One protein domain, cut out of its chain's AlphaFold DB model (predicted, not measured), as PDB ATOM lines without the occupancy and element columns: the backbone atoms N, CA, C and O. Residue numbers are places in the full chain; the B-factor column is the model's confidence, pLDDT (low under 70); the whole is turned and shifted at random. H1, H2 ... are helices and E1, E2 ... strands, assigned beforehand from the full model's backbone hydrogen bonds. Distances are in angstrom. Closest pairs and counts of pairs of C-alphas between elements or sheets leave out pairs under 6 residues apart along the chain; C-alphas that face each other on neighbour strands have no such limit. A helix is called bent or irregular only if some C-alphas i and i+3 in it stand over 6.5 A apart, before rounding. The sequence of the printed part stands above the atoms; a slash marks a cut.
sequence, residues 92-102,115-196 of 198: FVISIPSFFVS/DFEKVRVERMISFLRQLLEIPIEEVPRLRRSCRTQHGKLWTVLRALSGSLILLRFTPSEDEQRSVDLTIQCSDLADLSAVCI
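Overview. This is residues 92 to 102 and 115 to 196 of the 198 residues of an uncharacterized protein of Phytophthora sojae (strain P6497) (UniProt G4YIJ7). A single twisted wall of five antiparallel strands has the long helix H1 slantwise over one face, and the opposite face is bare of named helices. The shorter H2 crosses H1 steeply and reaches E3 with its last residues, while residues 194 to 195 of the tail fold back to pair with the end of E3. This makes two layers, with H1 and H2 on one face of the sheet E1 - E5 - E4 - E3 - E2. The 93 printed residues, mixed in class, run E1, H1, H2, E2, E3, E4, E5. The whole is compact, with a radius of gyration of the C-alphas of 13.3 A and spans of 39 by 30 by 20 A.

Arrangement. E2, residues 147 to 149, E3, 152 to 159, E4, 164 to 171, and E5, 179 to 185, form a meander, each strand the antiparallel neighbour of the one before. N 147 and O 154 are 2.8 A apart, N 157 and O 165 2.8 A, and N 168 and O 182 2.9 A. E1, residues 92 to 96, is an edge strand antiparallel to E5, with N 94 and O 181 2.8 A apart. H1, residues 115 to 131, lies over E4 and E3 at a height over the sheet of 9.4 A, at 37 degrees to E4 on the local plane; its closest C-alphas to E3 are Val 121 and Leu 153, 6.6 A. With residues 125 to 129 alone it touches H2, residues 136 to 145, at a steep tilt of 65 degrees, opposite ways; the closest C-alphas are Ile 125 and Arg 143, 6.8 A. H2 is on the sheet too, with the C-alphas of Ser 145 and Thr 155 closest, 6.3 A. Every O i to N i+4 pair is within hydrogen-bond range in H1, but 3 of 6 in H2.

Along the chain. E1 begins at C-alpha 92 (13.677, -11.543, -33.966). H1 measures 24.1 A from C-alpha 115 (27.850, -17.523, -8.385), E3 22.8 A, E4 22.9 A and E5 19.3 A, ending at C-alpha 185 (20.964, -7.834, -37.980). H2 is irregular: C-alphas 137 and 140 are 7.2 A apart.

Size, cuts and confidence. The C-alphas farthest apart, Asp 115 and Ala 189, are 39.5 A apart. Residues 103 to 114 are not printed, and C-alphas 102 and 115 are 14.7 A apart across the cut. Of the links printed whole, none is long. Mean pLDDT of the printed part is 73.1; residues 158 to 165 and 185 to 196 are among those under 70.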
ATOM      1  N   PHE A  92      14.576 -10.484 -34.421       68.62
ATOM      2  CA  PHE A  92      13.677 -11.543 -33.966       68.62
ATOM      3  C   PHE A  92      14.112 -12.071 -32.600       68.62
ATOM      4  O   PHE A  92      15.256 -11.888 -32.180       68.62
ATOM      5  N   VAL A  93      13.168 -12.656 -31.867       68.81
ATOM      6  CA  VAL A  93      13.385 -13.179 -30.514       68.81
ATOM      7  C   VAL A  93      12.933 -14.629 -30.487       68.81
ATOM      8  O   VAL A  93      11.822 -14.925 -30.924       68.81
ATOM      9  N   ILE A  94      13.799 -15.505 -29.986       74.38
ATOM     10  CA  ILE A  94      13.525 -16.920 -29.763       74.38
ATOM     11  C   ILE A  94      13.564 -17.168 -28.260       74.38
ATOM     12  O   ILE A  94      14.603 -16.959 -27.634       74.38
ATOM     13  N   SER A  95      12.461 -17.642 -27.694       75.56
ATOM     14  CA  SER A  95      12.412 -18.085 -26.302       75.56
ATOM     15  C   SER A  95      12.837 -19.547 -26.217       75.56
ATOM     16  O   SER A  95      12.282 -20.403 -26.908       75.56
ATOM     17  N   ILE A  96      13.828 -19.838 -25.381       77.12
ATOM     18  CA  ILE A  96      14.322 -21.191 -25.138       77.12
ATOM     19  C   ILE A  96      13.828 -21.617 -23.750       77.12
ATOM     20  O   ILE A  96      14.361 -21.135 -22.742       77.12
ATOM     21  N   PRO A  97      12.786 -22.465 -23.673       76.81
ATOM     22  CA  PRO A  97      12.242 -22.921 -22.402       76.81
ATOM     23  C   PRO A  97      13.231 -23.844 -21.688       76.81
ATOM     24  O   PRO A  97      14.038 -24.517 -22.331       76.81
ATOM     25  N   SER A  98      13.153 -23.879 -20.358       79.31
ATOM     26  CA  SER A  98      13.979 -24.745 -19.502       79.31
ATOM     27  C   SER A  98      15.488 -24.640 -19.761       79.31
ATOM     28  O   SER A  98      16.241 -25.585 -19.528       79.31
ATOM     29  N   PHE A  99      15.945 -23.484 -20.244       79.88
ATOM     30  CA  PHE A  99      17.343 -23.226 -20.546       79.88
ATOM     31  C   PHE A  99      18.241 -23.349 -19.319       79.88
ATOM     32  O   PHE A  99      19.371 -23.798 -19.474       79.88
ATOM     33  N   PHE A 100      17.758 -22.974 -18.130       79.56
ATOM     34  CA  PHE A 100      18.543 -22.959 -16.891       79.56
ATOM     35  C   PHE A 100      18.225 -24.093 -15.917       79.56
ATOM     36  O   PHE A 100      18.945 -24.228 -14.936       79.56
ATOM     37  N   VAL A 101      17.222 -24.931 -16.196       70.06
ATOM     38  CA  VAL A 101      16.833 -26.027 -15.295       70.06
ATOM     39  C   VAL A 101      18.019 -26.987 -15.116       70.06
ATOM     40  O   VAL A 101      18.607 -27.455 -16.102       70.06
ATOM     41  N   SER A 102      18.426 -27.187 -13.867       57.06
ATOM     42  CA  SER A 102      19.264 -28.289 -13.385       57.06
ATOM     43  C   SER A 102      18.343 -29.410 -12.902       57.06
ATOM     44  O   SER A 102      17.230 -29.144 -12.470       57.06
ATOM     45  N   ASP A 115      27.451 -16.254  -7.778       70.19
ATOM     46  CA  ASP A 115      27.850 -17.523  -8.385       70.19
ATOM     47  C   ASP A 115      26.737 -18.075  -9.287       70.19
ATOM     48  O   ASP A 115      27.024 -18.567 -10.386       70.19
ATOM     49  N   PHE A 116      25.468 -17.850  -8.934       74.19
ATOM     50  CA  PHE A 116      24.331 -18.153  -9.806       74.19
ATOM     51  C   PHE A 116      24.365 -17.367 -11.125       74.19
ATOM     52  O   PHE A 116      24.202 -17.951 -12.204       74.19
ATOM     53  N   GLU A 117      24.610 -16.050 -11.092       79.50
ATOM     54  CA  GLU A 117      24.730 -15.252 -12.324       79.50
ATOM     55  C   GLU A 117      25.875 -15.747 -13.215       79.50
ATOM     56  O   GLU A 117      25.731 -15.854 -14.440       79.50
ATOM     57  N   LYS A 118      27.008 -16.092 -12.603       83.12
ATOM     58  CA  LYS A 118      28.179 -16.607 -13.307       83.12
ATOM     59  C   LYS A 118      27.898 -17.955 -13.967       83.12
ATOM     60  O   LYS A 118      28.221 -18.123 -15.144       83.12
ATOM     61  N   VAL A 119      27.244 -18.888 -13.273       83.88
ATOM     62  CA  VAL A 119      26.832 -20.187 -13.835       83.88
ATOM     63  C   VAL A 119      25.902 -19.994 -15.037       83.88
ATOM     64  O   VAL A 119      26.084 -20.631 -16.080       83.88
ATOM     65  N   ARG A 120      24.948 -19.062 -14.950       84.19
ATOM     66  CA  ARG A 120      24.025 -18.747 -16.054       84.19
ATOM     67  C   ARG A 120      24.746 -18.193 -17.271       84.19
ATOM     68  O   ARG A 120      24.501 -18.643 -18.393       84.19
ATOM     69  N   VAL A 121      25.645 -17.237 -17.056       87.94
ATOM     70  CA  VAL A 121      26.486 -16.668 -18.112       87.94
ATOM     71  C   VAL A 121      27.314 -17.763 -18.783       87.94
ATOM     72  O   VAL A 121      27.342 -17.836 -20.010       87.94
ATOM     73  N   GLU A 122      27.935 -18.656 -18.016       89.69
ATOM     74  CA  GLU A 122      28.723 -19.764 -18.565       89.69
ATOM     75  C   GLU A 122      27.871 -20.756 -19.369       89.69
ATOM     76  O   GLU A 122      28.303 -21.237 -20.425       89.69
ATOM     77  N   ARG A 123      26.627 -21.006 -18.946       86.50
ATOM     78  CA  ARG A 123      25.663 -21.814 -19.706       86.50
ATOM     79  C   ARG A 123      25.287 -21.140 -21.028       86.50
ATOM     80  O   ARG A 123      25.280 -21.800 -22.069       86.50
ATOM     81  N   MET A 124      25.076 -19.822 -21.027       86.62
ATOM     82  CA  MET A 124      24.844 -19.032 -22.246       86.62
ATOM     83  C   MET A 124      26.061 -19.019 -23.182       86.62
ATOM     84  O   MET A 124      25.897 -19.196 -24.386       86.62
ATOM     85  N   ILE A 125      27.281 -18.874 -22.654       85.88
ATOM     86  CA  ILE A 125      28.525 -18.952 -23.440       85.88
ATOM     87  C   ILE A 125      28.686 -20.344 -24.052       85.88
ATOM     88  O   ILE A 125      29.043 -20.467 -25.222       85.88
ATOM     89  N   SER A 126      28.401 -21.396 -23.286       83.31
ATOM     90  CA  SER A 126      28.470 -22.780 -23.761       83.31
ATOM     91  C   SER A 126      27.463 -23.040 -24.877       83.31
ATOM     92  O   SER A 126      27.814 -23.642 -25.894       83.31
ATOM     93  N   PHE A 127      26.239 -22.535 -24.730       82.75
ATOM     94  CA  PHE A 127      25.233 -22.584 -25.782       82.75
ATOM     95  C   PHE A 127      25.670 -21.795 -27.022       82.75
ATOM     96  O   PHE A 127      25.595 -22.311 -28.131       82.75
ATOM     97  N   LEU A 128      26.199 -20.580 -26.852       77.75
ATOM     98  CA  LEU A 128      26.711 -19.757 -27.949       77.75
ATOM     99  C   LEU A 128      27.872 -20.441 -28.689       77.75
ATOM    100  O   LEU A 128      27.917 -20.417 -29.916       77.75
ATOM    101  N   ARG A 129      28.782 -21.098 -27.958       80.19
ATOM    102  CA  ARG A 129      29.858 -21.917 -28.532       80.19
ATOM    103  C   ARG A 129      29.294 -23.021 -29.418       80.19
ATOM    104  O   ARG A 129      29.791 -23.215 -30.519       80.19
ATOM    105  N   GLN A 130      28.283 -23.745 -28.937       71.19
ATOM    106  CA  GLN A 130      27.630 -24.806 -29.708       71.19
ATOM    107  C   GLN A 130      26.877 -24.248 -30.921       71.19
ATOM    108  O   GLN A 130      26.965 -24.820 -32.000       71.19
ATOM    109  N   LEU A 131      26.181 -23.121 -30.754       74.12
ATOM    110  CA  LEU A 131      25.426 -22.452 -31.813       74.12
ATOM    111  C   LEU A 131      26.325 -21.999 -32.970       74.12
ATOM    112  O   LEU A 131      25.910 -22.062 -34.122       74.12
ATOM    113  N   LEU A 132      27.536 -21.540 -32.652       71.62
ATOM    114  CA  LEU A 132      28.519 -21.030 -33.609       71.62
ATOM    115  C   LEU A 132      29.600 -22.056 -33.983       71.62
ATOM    116  O   LEU A 132      30.543 -21.704 -34.686       71.62
ATOM    117  N   GLU A 133      29.494 -23.292 -33.489       72.81
ATOM    118  CA  GLU A 133      30.456 -24.380 -33.723       72.81
ATOM    119  C   GLU A 133      31.922 -23.999 -33.408       72.81
ATOM    120  O   GLU A 133      32.863 -24.422 -34.077       72.81
ATOM    121  N   ILE A 134      32.131 -23.199 -32.358       67.25
ATOM    122  CA  ILE A 134      33.451 -22.675 -31.985       67.25
ATOM    123  C   ILE A 134      34.279 -23.758 -31.263       67.25
ATOM    124  O   ILE A 134      33.765 -24.388 -30.328       67.25
ATOM    125  N   PRO A 135      35.569 -23.944 -31.610       72.12
ATOM    126  CA  PRO A 135      36.466 -24.848 -30.892       72.12
ATOM    127  C   PRO A 135      36.596 -24.504 -29.401       72.12
ATOM    128  O   PRO A 135      36.534 -23.341 -28.991       72.12
ATOM    129  N   ILE A 136      36.809 -25.516 -28.558       79.19
ATOM    130  CA  ILE A 136      36.862 -25.339 -27.095       79.19
ATOM    131  C   ILE A 136      38.024 -24.419 -26.691       79.19
ATOM    132  O   ILE A 136      37.904 -23.628 -25.755       79.19
ATOM    133  N   GLU A 137      39.124 -24.461 -27.435       83.94
ATOM    134  CA  GLU A 137      40.325 -23.650 -27.230       83.94
ATOM    135  C   GLU A 137      40.056 -22.149 -27.420       83.94
ATOM    136  O   GLU A 137      40.761 -21.307 -26.856       83.94
ATOM    137  N   GLU A 138      39.018 -21.795 -28.183       76.94
ATOM    138  CA  GLU A 138      38.631 -20.410 -28.455       76.94
ATOM    139  C   GLU A 138      37.576 -19.872 -27.482       76.94
ATOM    140  O   GLU A 138      37.285 -18.673 -27.486       76.94
ATOM    141  N   VAL A 139      37.060 -20.698 -26.566       79.31
ATOM    142  CA  VAL A 139      36.095 -20.266 -25.539       79.31
ATOM    143  C   VAL A 139      36.596 -19.068 -24.714       79.31
ATOM    144  O   VAL A 139      35.820 -18.134 -24.509       79.31
ATOM    145  N   PRO A 140      37.877 -18.976 -24.295       83.56
ATOM    146  CA  PRO A 140      38.379 -17.783 -23.608       83.56
ATOM    147  C   PRO A 140      38.371 -16.514 -24.474       83.56
ATOM    148  O   PRO A 140      38.348 -15.400 -23.947       83.56
ATOM    149  N   ARG A 141      38.440 -16.645 -25.805       75.31
ATOM    150  CA  ARG A 141      38.296 -15.515 -26.739       75.31
ATOM    151  C   ARG A 141      36.827 -15.129 -26.874       75.31
ATOM    152  O   ARG A 141      36.515 -13.952 -26.721       75.31
ATOM    153  N   LEU A 142      35.941 -16.111 -27.041       76.31
ATOM    154  CA  LEU A 142      34.490 -15.915 -27.069       76.31
ATOM    155  C   LEU A 142      33.981 -15.216 -25.799       76.31
ATOM    156  O   LEU A 142      33.240 -14.243 -25.875       76.31
ATOM    157  N   ARG A 143      34.430 -15.653 -24.619       80.69
ATOM    158  CA  ARG A 143      34.055 -15.024 -23.345       80.69
ATOM    159  C   ARG A 143      34.453 -13.546 -23.301       80.69
ATOM    160  O   ARG A 143      33.684 -12.726 -22.820       80.69
ATOM    161  N   ARG A 144      35.630 -13.194 -23.832       80.88
ATOM    162  CA  ARG A 144      36.122 -11.805 -23.875       80.88
ATOM    163  C   ARG A 144      35.397 -10.926 -24.893       80.88
ATOM    164  O   ARG A 144      35.372  -9.712 -24.704       80.88
ATOM    165  N   SER A 145      34.847 -11.506 -25.960       77.12
ATOM    166  CA  SER A 145      34.032 -10.759 -26.926       77.12
ATOM    167  C   SER A 145      32.604 -10.525 -26.430       77.12
ATOM    168  O   SER A 145      31.945  -9.588 -26.882       77.12
ATOM    169  N   CYS A 146      32.144 -11.327 -25.469       84.06
ATOM    170  CA  CYS A 146      30.857 -11.141 -24.816       84.06
ATOM    171  C   CYS A 146      30.890  -9.994 -23.796       84.06
ATOM    172  O   CYS A 146      31.905  -9.674 -23.174       84.06
ATOM    173  N   ARG A 147      29.727  -9.385 -23.599       84.88
ATOM    174  CA  ARG A 147      29.439  -8.440 -22.523       84.88
ATOM    175  C   ARG A 147      28.360  -9.037 -21.637       84.88
ATOM    176  O   ARG A 147      27.431  -9.662 -22.147       84.88
ATOM    177  N   THR A 148      28.499  -8.837 -20.333       87.38
ATOM    178  CA  THR A 148      27.591  -9.388 -19.330       87.38
ATOM    179  C   THR A 148      27.134  -8.301 -18.369       87.38
ATOM    180  O   THR A 148      27.907  -7.404 -18.030       87.38
ATOM    181  N   GLN A 149      25.867  -8.358 -17.961       84.44
ATOM    182  CA  GLN A 149      25.298  -7.452 -16.963       84.44
ATOM    183  C   GLN A 149      24.016  -8.053 -16.375       84.44
ATOM    184  O   GLN A 149      23.089  -8.327 -17.137       84.44
ATOM    185  N   HIS A 150      23.944  -8.207 -15.048       82.94
ATOM    186  CA  HIS A 150      22.772  -8.732 -14.323       82.94
ATOM    187  C   HIS A 150      22.254 -10.049 -14.928       82.94
ATOM    188  O   HIS A 150      21.120 -10.125 -15.408       82.94
ATOM    189  N   GLY A 151      23.144 -11.032 -15.084       81.00
ATOM    190  CA  GLY A 151      22.838 -12.309 -15.739       81.00
ATOM    191  C   GLY A 151      22.489 -12.252 -17.238       81.00
ATOM    192  O   GLY A 151      22.238 -13.296 -17.833       81.00
ATOM    193  N   LYS A 152      22.475 -11.083 -17.894       86.81
ATOM    194  CA  LYS A 152      22.275 -10.957 -19.352       86.81
ATOM    195  C   LYS A 152      23.608 -11.073 -20.076       86.81
ATOM    196  O   LYS A 152      24.623 -10.597 -19.570       86.81
ATOM    197  N   LEU A 153      23.591 -11.627 -21.286       89.06
ATOM    198  CA  LEU A 153      24.775 -11.757 -22.137       89.06
ATOM    199  C   LEU A 153      24.501 -11.215 -23.536       89.06
ATOM    200  O   LEU A 153      23.464 -11.504 -24.127       89.06
ATOM    201  N   TRP A 154      25.436 -10.457 -24.104       87.94
ATOM    202  CA  TRP A 154      25.378 -10.081 -25.515       87.94
ATOM    203  C   TRP A 154      26.736 -10.122 -26.197       87.94
ATOM    204  O   TRP A 154      27.778  -9.905 -25.582       87.94
ATOM    205  N   THR A 155      26.710 -10.386 -27.497       81.06
ATOM    206  CA  THR A 155      27.888 -10.384 -28.359       81.06
ATOM    207  C   THR A 155      27.539  -9.805 -29.722       81.06
ATOM    208  O   THR A 155      26.390  -9.878 -30.166       81.06
ATOM    209  N   VAL A 156      28.533  -9.216 -30.378       74.94
ATOM    210  CA  VAL A 156      28.409  -8.721 -31.747       74.94
ATOM    211  C   VAL A 156      29.301  -9.565 -32.635       74.94
ATOM    212  O   VAL A 156      30.498  -9.700 -32.387       74.94
ATOM    213  N   LEU A 157      28.705 -10.111 -33.681       71.06
ATOM    214  CA  LEU A 157      29.366 -10.938 -34.670       71.06
ATOM    215  C   LEU A 157      29.404 -10.192 -35.998       71.06
ATOM    216  O   LEU A 157      28.556  -9.336 -36.257       71.06
ATOM    217  N   ARG A 158      30.394 -10.499 -36.835       60.03
ATOM    218  CA  ARG A 158      30.530  -9.882 -38.154       60.03
ATOM    219  C   ARG A 158      30.193 -10.920 -39.223       60.03
ATOM    220  O   ARG A 158      30.880 -11.924 -39.360       60.03
ATOM    221  N   ALA A 159      29.135 -10.689 -39.987       59.38
ATOM    222  CA  ALA A 159      28.824 -11.509 -41.153       59.38
ATOM    223  C   ALA A 159      29.920 -11.381 -42.225       59.38
ATOM    224  O   ALA A 159      30.673 -10.402 -42.247       59.38
ATOM    225  N   LEU A 160      29.992 -12.349 -43.143       52.78
ATOM    226  CA  LEU A 160      30.944 -12.322 -44.265       52.78
ATOM    227  C   LEU A 160      30.791 -11.089 -45.169       52.78
ATOM    228  O   LEU A 160      31.767 -10.622 -45.748       52.78
ATOM    229  N   SER A 161      29.587 -10.528 -45.248       56.69
ATOM    230  CA  SER A 161      29.303  -9.264 -45.935       56.69
ATOM    231  C   SER A 161      29.956  -8.038 -45.286       56.69
ATOM    232  O   SER A 161      30.022  -6.970 -45.889       56.69
ATOM    233  N   GLY A 162      30.419  -8.173 -44.041       55.47
ATOM    234  CA  GLY A 162      30.890  -7.078 -43.204       55.47
ATOM    235  C   GLY A 162      29.826  -6.495 -42.270       55.47
ATOM    236  O   GLY A 162      30.204  -5.706 -41.397       55.47
ATOM    237  N   SER A 163      28.559  -6.903 -42.391       58.84
ATOM    238  CA  SER A 163      27.471  -6.495 -41.493       58.84
ATOM    239  C   SER A 163      27.626  -7.039 -40.081       58.84
ATOM    240  O   SER A 163      28.344  -8.005 -39.831       58.84
ATOM    241  N   LEU A 164      26.935  -6.405 -39.140       59.91
ATOM    242  CA  LEU A 164      26.969  -6.757 -37.730       59.91
ATOM    243  C   LEU A 164      25.688  -7.481 -37.321       59.91
ATOM    244  O   LEU A 164      24.580  -7.055 -37.647       59.91
ATOM    245  N   ILE A 165      25.856  -8.553 -36.554       67.94
ATOM    246  CA  ILE A 165      24.772  -9.319 -35.946       67.94
ATOM    247  C   ILE A 165      24.939  -9.225 -34.434       67.94
ATOM    248  O   ILE A 165      25.939  -9.677 -33.880       67.94
ATOM    249  N   LEU A 166      23.963  -8.630 -33.762       76.31
ATOM    250  CA  LEU A 166      23.877  -8.605 -32.311       76.31
ATOM    251  C   LEU A 166      23.087  -9.827 -31.842       76.31
ATOM    252  O   LEU A 166      21.915  -9.987 -32.188       76.31
ATOM    253  N   LEU A 167      23.716 -10.649 -31.009       80.81
ATOM    254  CA  LEU A 167      23.048 -11.698 -30.249       80.81
ATOM    255  C   LEU A 167      22.919 -11.241 -28.803       80.81
ATOM    256  O   LEU A 167      23.906 -10.819 -28.198       80.81
ATOM    257  N   ARG A 168      21.716 -11.335 -28.239       86.00
ATOM    258  CA  ARG A 168      21.449 -10.971 -26.846       86.00
ATOM    259  C   ARG A 168      20.602 -12.033 -26.170       86.00
ATOM    260  O   ARG A 168      19.458 -12.238 -26.556       86.00
ATOM    261  N   PHE A 169      21.147 -12.618 -25.120       86.81
ATOM    262  CA  PHE A 169      20.493 -13.548 -24.219       86.81
ATOM    263  C   PHE A 169      19.968 -12.787 -23.005       86.81
ATOM    264  O   PHE A 169      20.712 -12.065 -22.336       86.81
ATOM    265  N   THR A 170      18.671 -12.913 -22.747       88.19
ATOM    266  CA  THR A 170      17.995 -12.279 -21.613       88.19
ATOM    267  C   THR A 170      17.236 -13.355 -20.846       88.19
ATOM    268  O   THR A 170      16.322 -13.933 -21.426       88.19
ATOM    269  N   PRO A 171      17.598 -13.665 -19.591       85.12
ATOM    270  CA  PRO A 171      16.782 -14.540 -18.756       85.12
ATOM    271  C   PRO A 171      15.358 -13.989 -18.654       85.12
ATOM    272  O   PRO A 171      15.184 -12.778 -18.484       85.12
ATOM    273  N   SER A 172      14.358 -14.854 -18.800       78.88
ATOM    274  CA  SER A 172      12.953 -14.463 -18.661       78.88
ATOM    275  C   SER A 172      12.574 -14.319 -17.182       78.88
ATOM    276  O   SER A 172      13.217 -14.900 -16.308       78.88
ATOM    277  N   GLU A 173      11.511 -13.562 -16.900       71.19
ATOM    278  CA  GLU A 173      11.001 -13.365 -15.532       71.19
ATOM    279  C   GLU A 173      10.289 -14.610 -14.964       71.19
ATOM    280  O   GLU A 173      10.144 -14.714 -13.749       71.19
ATOM    281  N   ASP A 174       9.917 -15.578 -15.815       63.34
ATOM    282  CA  ASP A 174       9.286 -16.852 -15.431       63.34
ATOM    283  C   ASP A 174      10.270 -17.771 -14.691       63.34
ATOM    284  O   ASP A 174      10.922 -18.637 -15.289       63.34
ATOM    285  N   GLU A 175      10.416 -17.535 -13.384       61.56
ATOM    286  CA  GLU A 175      11.287 -18.288 -12.465       61.56
ATOM    287  C   GLU A 175      12.730 -18.444 -12.984       61.56
ATOM    288  O   GLU A 175      13.456 -19.353 -12.594       61.56
ATOM    289  N   GLN A 176      13.145 -17.577 -13.918       62.78
ATOM    290  CA  GLN A 176      14.438 -17.626 -14.602       62.78
ATOM    291  C   GLN A 176      14.755 -18.997 -15.223       62.78
ATOM    292  O   GLN A 176      15.921 -19.342 -15.398       62.78
ATOM    293  N   ARG A 177      13.734 -19.781 -15.599       72.75
ATOM    294  CA  ARG A 177      13.930 -21.103 -16.219       72.75
ATOM    295  C   ARG A 177      14.257 -20.998 -17.701       72.75
ATOM    296  O   ARG A 177      14.950 -21.866 -18.230       72.75
ATOM    297  N   SER A 178      13.770 -19.964 -18.380       79.44
ATOM    298  CA  SER A 178      13.953 -19.745 -19.817       79.44
ATOM    299  C   SER A 178      14.896 -18.585 -20.135       79.44
ATOM    300  O   SER A 178      15.161 -17.713 -19.305       79.44
ATOM    301  N   VAL A 179      15.397 -18.570 -21.371       82.69
ATOM    302  CA  VAL A 179      16.178 -17.452 -21.911       82.69
ATOM    303  C   VAL A 179      15.613 -17.004 -23.251       82.69
ATOM    304  O   VAL A 179      15.321 -17.823 -24.120       82.69
ATOM    305  N   ASP A 180      15.519 -15.697 -23.440       83.12
ATOM    306  CA  ASP A 180      15.201 -15.087 -24.721       83.12
ATOM    307  C   ASP A 180      16.488 -14.755 -25.474       83.12
ATOM    308  O   ASP A 180      17.269 -13.889 -25.064       83.12
ATOM    309  N   LEU A 181      16.692 -15.415 -26.612       81.31
ATOM    310  CA  LEU A 181      17.718 -15.082 -27.588       81.31
ATOM    311  C   LEU A 181      17.149 -14.087 -28.600       81.31
ATOM    312  O   LEU A 181      16.394 -14.434 -29.504       81.31
ATOM    313  N   THR A 182      17.536 -12.826 -28.461       80.38
ATOM    314  CA  THR A 182      17.310 -11.798 -29.477       80.38
ATOM    315  C   THR A 182      18.436 -11.841 -30.505       80.38
ATOM    316  O   THR A 182      19.605 -11.729 -30.138       80.38
ATOM    317  N   ILE A 183      18.079 -11.923 -31.782       76.56
ATOM    318  CA  ILE A 183      18.997 -11.801 -32.915       76.56
ATOM    319  C   ILE A 183      18.624 -10.533 -33.671       76.56
ATOM    320  O   ILE A 183      17.472 -10.365 -34.068       76.56
ATOM    321  N   GLN A 184      19.579  -9.622 -33.831       72.44
ATOM    322  CA  GLN A 184      19.381  -8.365 -34.542       72.44
ATOM    323  C   GLN A 184      20.473  -8.181 -35.593       72.44
ATOM    324  O   GLN A 184      21.656  -8.148 -35.263       72.44
ATOM    325  N   CYS A 185      20.067  -8.022 -36.846       68.94
ATOM    326  CA  CYS A 185      20.964  -7.834 -37.980       68.94
ATOM    327  C   CYS A 185      21.013  -6.351 -38.369       68.94
ATOM    328  O   CYS A 185      19.990  -5.664 -38.358       68.94
ATOM    329  N   SER A 186      22.201  -5.846 -38.716       62.34
ATOM    330  CA  SER A 186      22.357  -4.487 -39.254       62.34
ATOM    331  C   SER A 186      21.875  -4.363 -40.699       62.34
ATOM    332  O   SER A 186      21.474  -3.278 -41.108       62.34
ATOM    333  N   ASP A 187      21.923  -5.465 -41.449       59.97
ATOM    334  CA  ASP A 187      21.408  -5.594 -42.810       59.97
ATOM    335  C   ASP A 187      20.591  -6.892 -42.920       59.97
ATOM    336  O   ASP A 187      20.911  -7.915 -42.313       59.97
ATOM    337  N   LEU A 188      19.508  -6.823 -43.683       54.25
ATOM    338  CA  LEU A 188      18.538  -7.884 -43.914       54.25
ATOM    339  C   LEU A 188      19.075  -9.000 -44.815       54.25
ATOM    340  O   LEU A 188      18.538 -10.106 -44.788       54.25
ATOM    341  N   ALA A 189      20.119  -8.722 -45.600       53.16
ATOM    342  CA  ALA A 189      20.746  -9.699 -46.488       53.16
ATOM    343  C   ALA A 189      21.601 -10.752 -45.746       53.16
ATOM    344  O   ALA A 189      21.935 -11.784 -46.323       53.16
ATOM    345  N   ASP A 190      21.920 -10.537 -44.464       51.72
ATOM    346  CA  ASP A 190      23.072 -11.175 -43.810       51.72
ATOM    347  C   ASP A 190      22.752 -12.241 -42.766       51.72
ATOM    348  O   ASP A 190      23.480 -12.442 -41.795       51.72
ATOM    349  N   LEU A 191      21.697 -13.015 -43.008       50.19
ATOM    350  CA  LEU A 191      21.513 -14.293 -42.312       50.19
ATOM    351  C   LEU A 191      22.475 -15.382 -42.825       50.19
ATOM    352  O   LEU A 191      22.545 -16.466 -42.245       50.19
ATOM    353  N   SER A 192      23.238 -15.110 -43.890       40.31
ATOM    354  CA  SER A 192      24.240 -16.028 -44.423       40.31
ATOM    355  C   SER A 192      25.583 -15.886 -43.699       40.31
ATOM    356  O   SER A 192      26.295 -14.905 -43.887       40.31
ATOM    357  N   ALA A 193      25.930 -16.924 -42.934       42.69
ATOM    358  CA  ALA A 193      27.260 -17.244 -42.405       42.69
ATOM    359  C   ALA A 193      27.963 -16.144 -41.580       42.69
ATOM    360  O   ALA A 193      28.506 -15.149 -42.066       42.69
ATOM    361  N   VAL A 194      28.001 -16.403 -40.277       38.34
ATOM    362  CA  VAL A 194      28.616 -15.557 -39.261       38.34
ATOM    363  C   VAL A 194      30.111 -15.868 -39.142       38.34
ATOM    364  O   VAL A 194      30.476 -17.021 -38.933       38.34
ATOM    365  N   CYS A 195      30.974 -14.851 -39.204       35.28
ATOM    366  CA  CYS A 195      32.375 -14.958 -38.794       35.28
ATOM    367  C   CYS A 195      32.603 -14.209 -37.474       35.28
ATOM    368  O   CYS A 195      32.072 -13.124 -37.222       35.28
ATOM    369  N   ILE A 196      33.435 -14.776 -36.607       35.00
ATOM    370  CA  ILE A 196      33.890 -14.071 -35.409       35.00
ATOM    371  C   ILE A 196      35.097 -13.231 -35.830       35.00
ATOM    372  O   ILE A 196      36.050 -13.795 -36.370       35.00
TER     373      ILE A 196